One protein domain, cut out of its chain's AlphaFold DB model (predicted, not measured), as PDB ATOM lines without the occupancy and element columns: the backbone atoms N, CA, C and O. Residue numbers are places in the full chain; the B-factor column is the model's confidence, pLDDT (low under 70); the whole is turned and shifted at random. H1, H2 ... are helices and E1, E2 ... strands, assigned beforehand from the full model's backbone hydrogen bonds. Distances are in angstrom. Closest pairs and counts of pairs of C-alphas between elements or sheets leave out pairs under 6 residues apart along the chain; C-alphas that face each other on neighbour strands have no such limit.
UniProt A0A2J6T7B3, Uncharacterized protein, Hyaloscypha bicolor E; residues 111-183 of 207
ATOM      1  N   ASP A 111       3.947 -40.445  40.896       72.94
ATOM      2  CA  ASP A 111       3.391 -39.663  42.008       72.94
ATOM      3  C   ASP A 111       4.431 -38.801  42.749       72.94
ATOM      4  O   ASP A 111       4.146 -37.687  43.198       72.94
ATOM      5  N   SER A 112       5.652 -39.314  42.940       73.69
ATOM      6  CA  SER A 112       6.716 -38.570  43.625       73.69
ATOM      7  C   SER A 112       7.283 -37.475  42.723       73.69
ATOM      8  O   SER A 112       7.506 -36.349  43.178       73.69
ATOM      9  N   MET A 113       7.432 -37.770  41.429       73.50
ATOM     10  CA  MET A 113       7.824 -36.787  40.425       73.50
ATOM     11  C   MET A 113       6.786 -35.662  40.336       73.50
ATOM     12  O   MET A 113       7.157 -34.491  40.321       73.50
ATOM     13  N   GLU A 114       5.496 -35.997  40.380       68.44
ATOM     14  CA  GLU A 114       4.399 -35.031  40.384       68.44
ATOM     15  C   GLU A 114       4.461 -34.092  41.596       68.44
ATOM     16  O   GLU A 114       4.452 -32.869  41.435       68.44
ATOM     17  N   LYS A 115       4.620 -34.638  42.809       76.75
ATOM     18  CA  LYS A 115       4.768 -33.830  44.032       76.75
ATOM     19  C   LYS A 115       5.955 -32.872  43.936       76.75
ATOM     20  O   LYS A 115       5.830 -31.695  44.281       76.75
ATOM     21  N   GLN A 116       7.096 -33.346  43.431       78.06
ATOM     22  CA  GLN A 116       8.269 -32.499  43.220       78.06
ATOM     23  C   GLN A 116       8.017 -31.413  42.168       78.06
ATOM     24  O   GLN A 116       8.446 -30.274  42.358       78.06
ATOM     25  N   CYS A 117       7.306 -31.731  41.084       74.44
ATOM     26  CA  CYS A 117       6.932 -30.772  40.049       74.44
ATOM     27  C   CYS A 117       6.016 -29.674  40.593       74.44
ATOM     28  O   CYS A 117       6.270 -28.504  40.321       74.44
ATOM     29  N   VAL A 118       5.015 -30.010  41.412       79.88
ATOM     30  CA  VAL A 118       4.117 -29.018  42.029       79.88
ATOM     31  C   VAL A 118       4.886 -28.074  42.956       79.88
ATOM     32  O   VAL A 118       4.678 -26.861  42.913       79.88
ATOM     33  N   VAL A 119       5.804 -28.601  43.772       83.06
ATOM     34  CA  VAL A 119       6.638 -27.772  44.658       83.06
ATOM     35  C   VAL A 119       7.565 -26.869  43.845       83.06
ATOM     36  O   VAL A 119       7.602 -25.661  44.076       83.06
ATOM     37  N   LYS A 120       8.268 -27.421  42.847       82.88
ATOM     38  CA  LYS A 120       9.132 -26.637  41.951       82.88
ATOM     39  C   LYS A 120       8.347 -25.565  41.204       82.88
ATOM     40  O   LYS A 120       8.834 -24.447  41.078       82.88
ATOM     41  N   TYR A 121       7.135 -25.881  40.755       80.69
ATOM     42  CA  TYR A 121       6.258 -24.937  40.080       80.69
ATOM     43  C   TYR A 121       5.907 -23.747  40.974       80.69
ATOM     44  O   TYR A 121       6.091 -22.605  40.561       80.69
ATOM     45  N   LYS A 122       5.468 -24.002  42.214       85.44
ATOM     46  CA  LYS A 122       5.157 -22.940  43.183       85.44
ATOM     47  C   LYS A 122       6.362 -22.029  43.419       85.44
ATOM     48  O   LYS A 122       6.233 -20.815  43.298       85.44
ATOM     49  N   LEU A 123       7.539 -22.618  43.638       85.75
ATOM     50  CA  LEU A 123       8.781 -21.866  43.840       85.75
ATOM     51  C   LEU A 123       9.166 -21.025  42.614       85.75
ATOM     52  O   LEU A 123       9.578 -19.876  42.759       85.75
ATOM     53  N   LEU A 124       9.027 -21.572  41.403       82.31
ATOM     54  CA  LEU A 124       9.313 -20.840  40.166       82.31
ATOM     55  C   LEU A 124       8.328 -19.694  39.948       82.31
ATOM     56  O   LEU A 124       8.747 -18.597  39.588       82.31
ATOM     57  N   ARG A 125       7.038 -19.927  40.197       85.19
ATOM     58  CA  ARG A 125       5.995 -18.910  40.062       85.19
ATOM     59  C   ARG A 125       6.194 -17.759  41.044       85.19
ATOM     60  O   ARG A 125       6.038 -16.608  40.652       85.19
ATOM     61  N   GLU A 126       6.560 -18.053  42.289       91.00
ATOM     62  CA  GLU A 126       6.875 -17.031  43.293       91.00
ATOM     63  C   GLU A 126       8.130 -16.242  42.916       91.00
ATOM     64  O   GLU A 126       8.106 -15.014  42.901       91.00
ATOM     65  N   LYS A 127       9.206 -16.937  42.527       89.06
ATOM     66  CA  LYS A 127      10.479 -16.308  42.153       89.06
ATOM     67  C   LYS A 127      10.372 -15.432  40.903       89.06
ATOM     68  O   LYS A 127      11.076 -14.434  40.793       89.06
ATOM     69  N   LEU A 128       9.537 -15.826  39.943       87.06
ATOM     70  CA  LEU A 128       9.408 -15.157  38.647       87.06
ATOM     71  C   LEU A 128       8.169 -14.263  38.554       87.06
ATOM     72  O   LEU A 128       7.880 -13.765  37.472       87.06
ATOM     73  N   LYS A 129       7.463 -14.021  39.665       88.69
ATOM     74  CA  LYS A 129       6.186 -13.294  39.690       88.69
ATOM     75  C   LYS A 129       6.234 -11.940  38.978       88.69
ATOM     76  O   LYS A 129       5.299 -11.599  38.267       88.69
ATOM     77  N   GLU A 130       7.328 -11.203  39.139       89.81
ATOM     78  CA  GLU A 130       7.532  -9.877  38.535       89.81
ATOM     79  C   GLU A 130       7.784  -9.917  37.018       89.81
ATOM     80  O   GLU A 130       7.613  -8.912  36.340       89.81
ATOM     81  N   HIS A 131       8.196 -11.069  36.487       86.75
ATOM     82  CA  HIS A 131       8.558 -11.260  35.079       86.75
ATOM     83  C   HIS A 131       7.498 -12.051  34.299       86.75
ATOM     84  O   HIS A 131       7.684 -12.335  33.113       86.75
ATOM     85  N   LEU A 132       6.415 -12.462  34.965       85.50
ATOM     86  CA  LEU A 132       5.311 -13.178  34.339       85.50
ATOM     87  C   LEU A 132       4.438 -12.192  33.573       85.50
ATOM     88  O   LEU A 132       3.882 -11.256  34.146       85.50
ATOM     89  N   VAL A 133       4.286 -12.444  32.277       86.81
ATOM     90  CA  VAL A 133       3.409 -11.644  31.426       86.81
ATOM     91  C   VAL A 133       1.983 -12.174  31.547       86.81
ATOM     92  O   VAL A 133       1.739 -13.376  31.431       86.81
ATOM     93  N   GLY A 134       1.038 -11.273  31.820       87.00
ATOM     94  CA  GLY A 134      -0.376 -11.614  31.952       87.00
ATOM     95  C   GLY A 134      -1.011 -12.066  30.631       87.00
ATOM     96  O   GLY A 134      -0.548 -11.730  29.545       87.00
ATOM     97  N   ILE A 135      -2.134 -12.783  30.730       86.19
ATOM     98  CA  ILE A 135      -2.952 -13.234  29.579       86.19
ATOM     99  C   ILE A 135      -3.579 -12.057  28.804       86.19
ATOM    100  O   ILE A 135      -4.074 -12.220  27.684       86.19
ATOM    101  N   GLU A 136      -3.568 -10.862  29.385       90.00
ATOM    102  CA  GLU A 136      -4.059  -9.644  28.745       90.00
ATOM    103  C   GLU A 136      -3.204  -9.216  27.545       90.00
ATOM    104  O   GLU A 136      -3.733  -8.585  26.636       90.00
ATOM    105  N   ASP A 137      -1.926  -9.613  27.483       88.69
ATOM    106  CA  ASP A 137      -1.056  -9.307  26.344       88.69
ATOM    107  C   ASP A 137      -1.431 -10.158  25.110       88.69
ATOM    108  O   ASP A 137      -1.428 -11.395  25.128       88.69
ATOM    109  N   ASP A 138      -1.701  -9.497  23.983       88.75
ATOM    110  CA  ASP A 138      -2.039 -10.137  22.707       88.75
ATOM    111  C   ASP A 138      -0.947 -11.090  22.193       88.75
ATOM    112  O   ASP A 138      -1.216 -12.040  21.448       88.75
ATOM    113  N   ARG A 139       0.316 -10.864  22.570       83.62
ATOM    114  CA  ARG A 139       1.423 -11.774  22.239       83.62
ATOM    115  C   ARG A 139       1.266 -13.103  22.960       83.62
ATOM    116  O   ARG A 139       1.417 -14.150  22.329       83.62
ATOM    117  N   VAL A 140       0.906 -13.053  24.241       87.25
ATOM    118  CA  VAL A 140       0.668 -14.237  25.068       87.25
ATOM    119  C   VAL A 140      -0.500 -15.040  24.507       87.25
ATOM    120  O   VAL A 140      -0.377 -16.249  24.331       87.25
ATOM    121  N   ARG A 141      -1.586 -14.370  24.106       89.38
ATOM    122  CA  ARG A 141      -2.757 -15.020  23.490       89.38
ATOM    123  C   ARG A 141      -2.417 -15.762  22.201       89.38
ATOM    124  O   ARG A 141      -2.856 -16.894  22.011       89.38
ATOM    125  N   ARG A 142      -1.599 -15.163  21.327       89.12
ATOM    126  CA  ARG A 142      -1.149 -15.817  20.083       89.12
ATOM    127  C   ARG A 142      -0.302 -17.052  20.362       89.12
ATOM    128  O   ARG A 142      -0.518 -18.087  19.738       89.12
ATOM    129  N   VAL A 143       0.635 -16.948  21.303       87.38
ATOM    130  CA  VAL A 143       1.464 -18.085  21.721       87.38
ATOM    131  C   VAL A 143       0.583 -19.191  22.301       87.38
ATOM    132  O   VAL A 143       0.724 -20.341  21.891       87.38
ATOM    133  N   HIS A 144      -0.375 -18.844  23.164       88.19
ATOM    134  CA  HIS A 144      -1.329 -19.788  23.741       88.19
ATOM    135  C   HIS A 144      -2.137 -20.515  22.660       88.19
ATOM    136  O   HIS A 144      -2.191 -21.739  22.666       88.19
ATOM    137  N   PHE A 145      -2.681 -19.786  21.681       89.50
ATOM    138  CA  PHE A 145      -3.452 -20.366  20.580       89.50
ATOM    139  C   PHE A 145      -2.629 -21.339  19.723       89.50
ATOM    140  O   PHE A 145      -3.089 -22.433  19.390       89.50
ATOM    141  N   VAL A 146      -1.394 -20.963  19.371       89.75
ATOM    142  CA  VAL A 146      -0.499 -21.829  18.586       89.75
ATOM    143  C   VAL A 146      -0.159 -23.094  19.370       89.75
ATOM    144  O   VAL A 146      -0.242 -24.193  18.824       89.75
ATOM    145  N   LEU A 147       0.184 -22.957  20.650       87.00
ATOM    146  CA  LEU A 147       0.503 -24.087  21.518       87.00
ATOM    147  C   LEU A 147      -0.684 -25.014  21.730       87.00
ATOM    148  O   LEU A 147      -0.534 -26.224  21.606       87.00
ATOM    149  N   GLU A 148      -1.866 -24.466  21.979       85.94
ATOM    150  CA  GLU A 148      -3.091 -25.241  22.133       85.94
ATOM    151  C   GLU A 148      -3.401 -26.055  20.871       85.94
ATOM    152  O   GLU A 148      -3.711 -27.246  20.953       85.94
ATOM    153  N   ARG A 149      -3.208 -25.462  19.686       87.75
ATOM    154  CA  ARG A 149      -3.378 -26.157  18.405       87.75
ATOM    155  C   ARG A 149      -2.325 -27.247  18.180       87.75
ATOM    156  O   ARG A 149      -2.670 -28.319  17.686       87.75
ATOM    157  N   LEU A 150      -1.069 -27.006  18.560       86.19
ATOM    158  CA  LEU A 150       0.006 -28.006  18.485       86.19
ATOM    159  C   LEU A 150      -0.236 -29.179  19.447       86.19
ATOM    160  O   LEU A 150      -0.068 -30.338  19.069       86.19
ATOM    161  N   LEU A 151      -0.677 -28.891  20.671       83.25
ATOM    162  CA  LEU A 151      -1.046 -29.906  21.659       83.25
ATOM    163  C   LEU A 151      -2.260 -30.722  21.185       83.25
ATOM    164  O   LEU A 151      -2.262 -31.949  21.314       83.25
ATOM    165  N   GLY A 152      -3.238 -30.056  20.559       83.94
ATOM    166  CA  GLY A 152      -4.393 -30.682  19.911       83.94
ATOM    167  C   GLY A 152      -4.000 -31.630  18.786       83.94
ATOM    168  O   GLY A 152      -4.436 -32.781  18.779       83.94
ATOM    169  N   GLY A 153      -3.121 -31.188  17.885       82.69
ATOM    170  CA  GLY A 153      -2.615 -32.010  16.781       82.69
ATOM    171  C   GLY A 153      -1.874 -33.270  17.244       82.69
ATOM    172  O   GLY A 153      -1.950 -34.302  16.585       82.69
ATOM    173  N   ASN A 154      -1.227 -33.215  18.411       81.50
ATOM    174  CA  ASN A 154      -0.517 -34.351  19.005       81.50
ATOM    175  C   ASN A 154      -1.420 -35.286  19.835       81.50
ATOM    176  O   ASN A 154      -0.925 -36.242  20.433       81.50
ATOM    177  N   GLY A 155      -2.731 -35.022  19.915       77.06
ATOM    178  CA  GLY A 155      -3.674 -35.834  20.692       77.06
ATOM    179  C   GLY A 155      -3.484 -35.731  22.210       77.06
ATOM    180  O   GLY A 155      -3.938 -36.603  22.955       77.06
ATOM    181  N   LEU A 156      -2.807 -34.681  22.685       71.38
ATOM    182  CA  LEU A 156      -2.505 -34.477  24.104       71.38
ATOM    183  C   LEU A 156      -3.656 -33.808  24.872       71.38
ATOM    184  O   LEU A 156      -3.715 -33.909  26.096       71.38
ATOM    185  N   THR A 157      -4.591 -33.166  24.170       69.00
ATOM    186  CA  THR A 157      -5.671 -32.358  24.769       69.00
ATOM    187  C   THR A 157      -6.881 -33.187  25.226       69.00
ATOM    188  O   THR A 157      -7.651 -32.739  26.066       69.00
ATOM    189  N   GLY A 158      -7.053 -34.421  24.735       59.94
ATOM    190  CA  GLY A 158      -8.270 -35.222  24.964       59.94
ATOM    191  C   GLY A 158      -8.313 -36.074  26.242       59.94
ATOM    192  O   GLY A 158      -9.317 -36.730  26.491       59.94
ATOM    193  N   LYS A 159      -7.243 -36.120  27.048       63.19
ATOM    194  CA  LYS A 159      -7.094 -37.095  28.155       63.19
ATOM    195  C   LYS A 159      -7.233 -36.499  29.564       63.19
ATOM    196  O   LYS A 159      -6.563 -36.964  30.477       63.19
ATOM    197  N   GLY A 160      -8.015 -35.432  29.741       63.47
ATOM    198  CA  GLY A 160      -8.119 -34.739  31.043       63.47
ATOM    199  C   GLY A 160      -6.844 -33.978  31.446       63.47
ATOM    200  O   GLY A 160      -6.692 -33.519  32.576       63.47
ATOM    201  N   ARG A 161      -5.903 -33.813  30.510       63.97
ATOM    202  CA  ARG A 161      -4.654 -33.084  30.731       63.97
ATOM    203  C   ARG A 161      -4.907 -31.599  30.527       63.97
ATOM    204  O   ARG A 161      -5.045 -31.136  29.398       63.97
ATOM    205  N   ARG A 162      -4.988 -30.853  31.629       68.81
ATOM    206  CA  ARG A 162      -4.948 -29.387  31.594       68.81
ATOM    207  C   ARG A 162      -3.501 -28.946  31.439       68.81
ATOM    208  O   ARG A 162      -2.635 -29.445  32.150       68.81
ATOM    209  N   TRP A 163      -3.245 -28.032  30.517       74.56
ATOM    210  CA  TRP A 163      -1.932 -27.436  30.296       74.56
ATOM    211  C   TRP A 163      -1.984 -25.987  30.766       74.56
ATOM    212  O   TRP A 163      -2.962 -25.288  30.519       74.56
ATOM    213  N   GLU A 164      -0.945 -25.551  31.462       80.88
ATOM    214  CA  GLU A 164      -0.757 -24.183  31.915       80.88
ATOM    215  C   GLU A 164       0.512 -23.648  31.254       80.88
ATOM    216  O   GLU A 164       1.607 -24.193  31.412       80.88
ATOM    217  N   ILE A 165       0.348 -22.610  30.440       83.50
ATOM    218  CA  ILE A 165       1.436 -21.996  29.686       83.50
ATOM    219  C   ILE A 165       1.813 -20.711  30.412       83.50
ATOM    220  O   ILE A 165       0.991 -19.807  30.548       83.50
ATOM    221  N   MET A 166       3.062 -20.627  30.863       83.12
ATOM    222  CA  MET A 166       3.622 -19.415  31.447       83.12
ATOM    223  C   MET A 166       4.647 -18.811  30.500       83.12
ATOM    224  O   MET A 166       5.531 -19.498  29.985       83.12
ATOM    225  N   ILE A 167       4.539 -17.506  30.292       86.06
ATOM    226  CA  ILE A 167       5.451 -16.752  29.440       86.06
ATOM    227  C   ILE A 167       6.221 -15.779  30.323       86.06
ATOM    228  O   ILE A 167       5.630 -14.993  31.065       86.06
ATOM    229  N   ILE A 168       7.546 -15.874  30.252       86.44
ATOM    230  CA  ILE A 168       8.466 -15.079  31.058       86.44
ATOM    231  C   ILE A 168       9.183 -14.098  30.141       86.44
ATOM    232  O   ILE A 168       9.823 -14.495  29.159       86.44
ATOM    233  N   GLU A 169       9.106 -12.814  30.481       83.69
ATOM    234  CA  GLU A 169       9.888 -11.783  29.812       83.69
ATOM    235  C   GLU A 169      11.263 -11.656  30.479       83.69
ATOM    236  O   GLU A 169      11.394 -11.338  31.663       83.69
ATOM    237  N   LYS A 170      12.325 -11.906  29.709       82.56
ATOM    238  CA  LYS A 170      13.710 -11.747  30.155       82.56
ATOM    239  C   LYS A 170      14.279 -10.454  29.578       82.56
ATOM    240  O   LYS A 170      14.073 -10.144  28.401       82.56
ATOM    241  N   LYS A 171      15.034  -9.709  30.399       79.25
ATOM    242  CA  LYS A 171      15.668  -8.432  30.016       79.25
ATOM    243  C   LYS A 171      16.328  -8.541  28.632       79.25
ATOM    244  O   LYS A 171      17.162  -9.417  28.409       79.25
ATOM    245  N   GLY A 172      15.946  -7.647  27.713       71.25
ATOM    246  CA  GLY A 172      16.471  -7.614  26.341       71.25
ATOM    247  C   GLY A 172      15.602  -8.296  25.275       71.25
ATOM    248  O   GLY A 172      16.149  -8.834  24.316       71.25
ATOM    249  N   ARG A 173      14.264  -8.266  25.416       63.72
ATOM    250  CA  ARG A 173      13.282  -8.816  24.449       63.72
ATOM    251  C   ARG A 173      13.421 -10.322  24.184       63.72
ATOM    252  O   ARG A 173      12.998 -10.802  23.132       63.72
ATOM    253  N   ARG A 174      14.014 -11.077  25.113       72.00
ATOM    254  CA  ARG A 174      14.040 -12.543  25.036       72.00
ATOM    255  C   ARG A 174      12.864 -13.095  25.822       72.00
ATOM    256  O   ARG A 174      12.675 -12.743  26.981       72.00
ATOM    257  N   TRP A 175      12.107 -13.966  25.175       74.69
ATOM    258  CA  TRP A 175      10.938 -14.610  25.754       74.69
ATOM    259  C   TRP A 175      11.293 -16.054  26.059       74.69
ATOM    260  O   TRP A 175      11.875 -16.743  25.220       74.69
ATOM    261  N   GLU A 176      10.965 -16.493  27.264       79.06
ATOM    262  CA  GLU A 176      11.115 -17.880  27.682       79.06
ATOM    263  C   GLU A 176       9.711 -18.443  27.907       79.06
ATOM    264  O   GLU A 176       8.929 -17.908  28.694       79.06
ATOM    265  N   ILE A 177       9.360 -19.474  27.137       78.81
ATOM    266  CA  ILE A 177       8.048 -20.116  27.204       78.81
ATOM    267  C   ILE A 177       8.210 -21.371  28.045       78.81
ATOM    268  O   ILE A 177       8.921 -22.296  27.656       78.81
ATOM    269  N   MET A 178       7.530 -21.406  29.184       75.62
ATOM    270  CA  MET A 178       7.488 -22.571  30.051       75.62
ATOM    271  C   MET A 178       6.097 -23.189  29.967       75.62
ATOM    272  O   MET A 178       5.093 -22.557  30.290       75.62
ATOM    273  N   ILE A 179       6.037 -24.435  29.512       73.50
ATOM    274  CA  ILE A 179       4.793 -25.192  29.385       73.50
ATOM    275  C   ILE A 179       4.756 -26.182  30.537       73.50
ATOM    276  O   ILE A 179       5.706 -26.940  30.736       73.50
ATOM    277  N   ILE A 180       3.670 -26.172  31.300       72.12
ATOM    278  CA  ILE A 180       3.510 -27.029  32.469       72.12
ATOM    279  C   ILE A 180       2.208 -27.796  32.316       72.12
ATOM    280  O   ILE A 180       1.150 -27.229  32.067       72.12
ATOM    281  N   GLU A 181       2.267 -29.113  32.455       63.84
ATOM    282  CA  GLU A 181       1.067 -29.940  32.480       63.84
ATOM    283  C   GLU A 181       0.435 -29.860  33.883       63.84
ATOM    284  O   GLU A 181       0.963 -30.406  34.852       63.84
ATOM    285  N   ASN A 182      -0.694 -29.163  34.020       59.00
ATOM    286  CA  ASN A 182      -1.381 -28.953  35.292       59.00
ATOM    287  C   ASN A 182      -2.232 -30.164  35.694       59.00
ATOM    288  O   ASN A 182      -3.409 -30.291  35.338       59.00
ATOM    289  N   ALA A 183      -1.563 -31.086  36.383       52.50
ATOM    290  CA  ALA A 183      -1.946 -31.784  37.612       52.50
ATOM    291  C   ALA A 183      -3.349 -32.362  37.923       52.50
ATOM    292  O   ALA A 183      -3.425 -33.273  38.733       52.50
TER     293      ALA A 183
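This is residues 111 to 183 of the 207 residues of an uncharacterized protein of Hyaloscypha bicolor E (UniProt A0A2J6T7B3). A two-stranded antiparallel hairpin, E1 and E2, runs slantwise between two helices, H1 on the E2 side and H2 on the E1 side. The two helices run in nearly opposite directions, and the assembly is loosely formed, with few close C-alpha pairs between the helices and the hairpin. The printed part has 73 residues, with two named helices and two named strands in the order H1, H2, E1, E2, and its class is mixed, helices and strands. It is only just compact, close to loose, with a radius of gyration of the C-alphas of 13.4 A, and it spans 36 by 29 by 18 A.

E1 is residues 162 to 170, 25.7 A from first to last C-alpha, and E2 is residues 174 to 182, 24.7 A, its C-alpha 182 at (-1.381, -28.953, 35.292). H2 is residues 138 to 153, 22.7 A. H1 is residues 111 to 127, 24.4 A, and begins at C-alpha 111 at (3.391, -39.663, 42.008).

E1 and E2 form a hairpin of antiparallel neighbours at 160 degrees between their directions. N 166 and O 178 are 2.9 A apart and N 182 and O 162 2.7 A, both within hydrogen-bond range. H2 and E1 have 2 pairs of C-alphas within 8 A, the closest being His 144 and Ile 165 at 6.9 A. H1 and E2 are near each other, with 9 pairs of C-alphas within 10 A. H1 and H2 are apart, as are H1 and E1, and H2 and E2. In H1 and H2 every O i to N i+4 pair is within hydrogen-bond range.

The two farthest C-alphas, of Asp 111 and Gly 172, are 38.0 A apart. The printed part has no cut and no long link; the link from E1 to E2 is tight. Mean pLDDT of the printed part is 79.8, with residue 114, residues 157 to 162, residue 173 and residues 181 to 183 under 70.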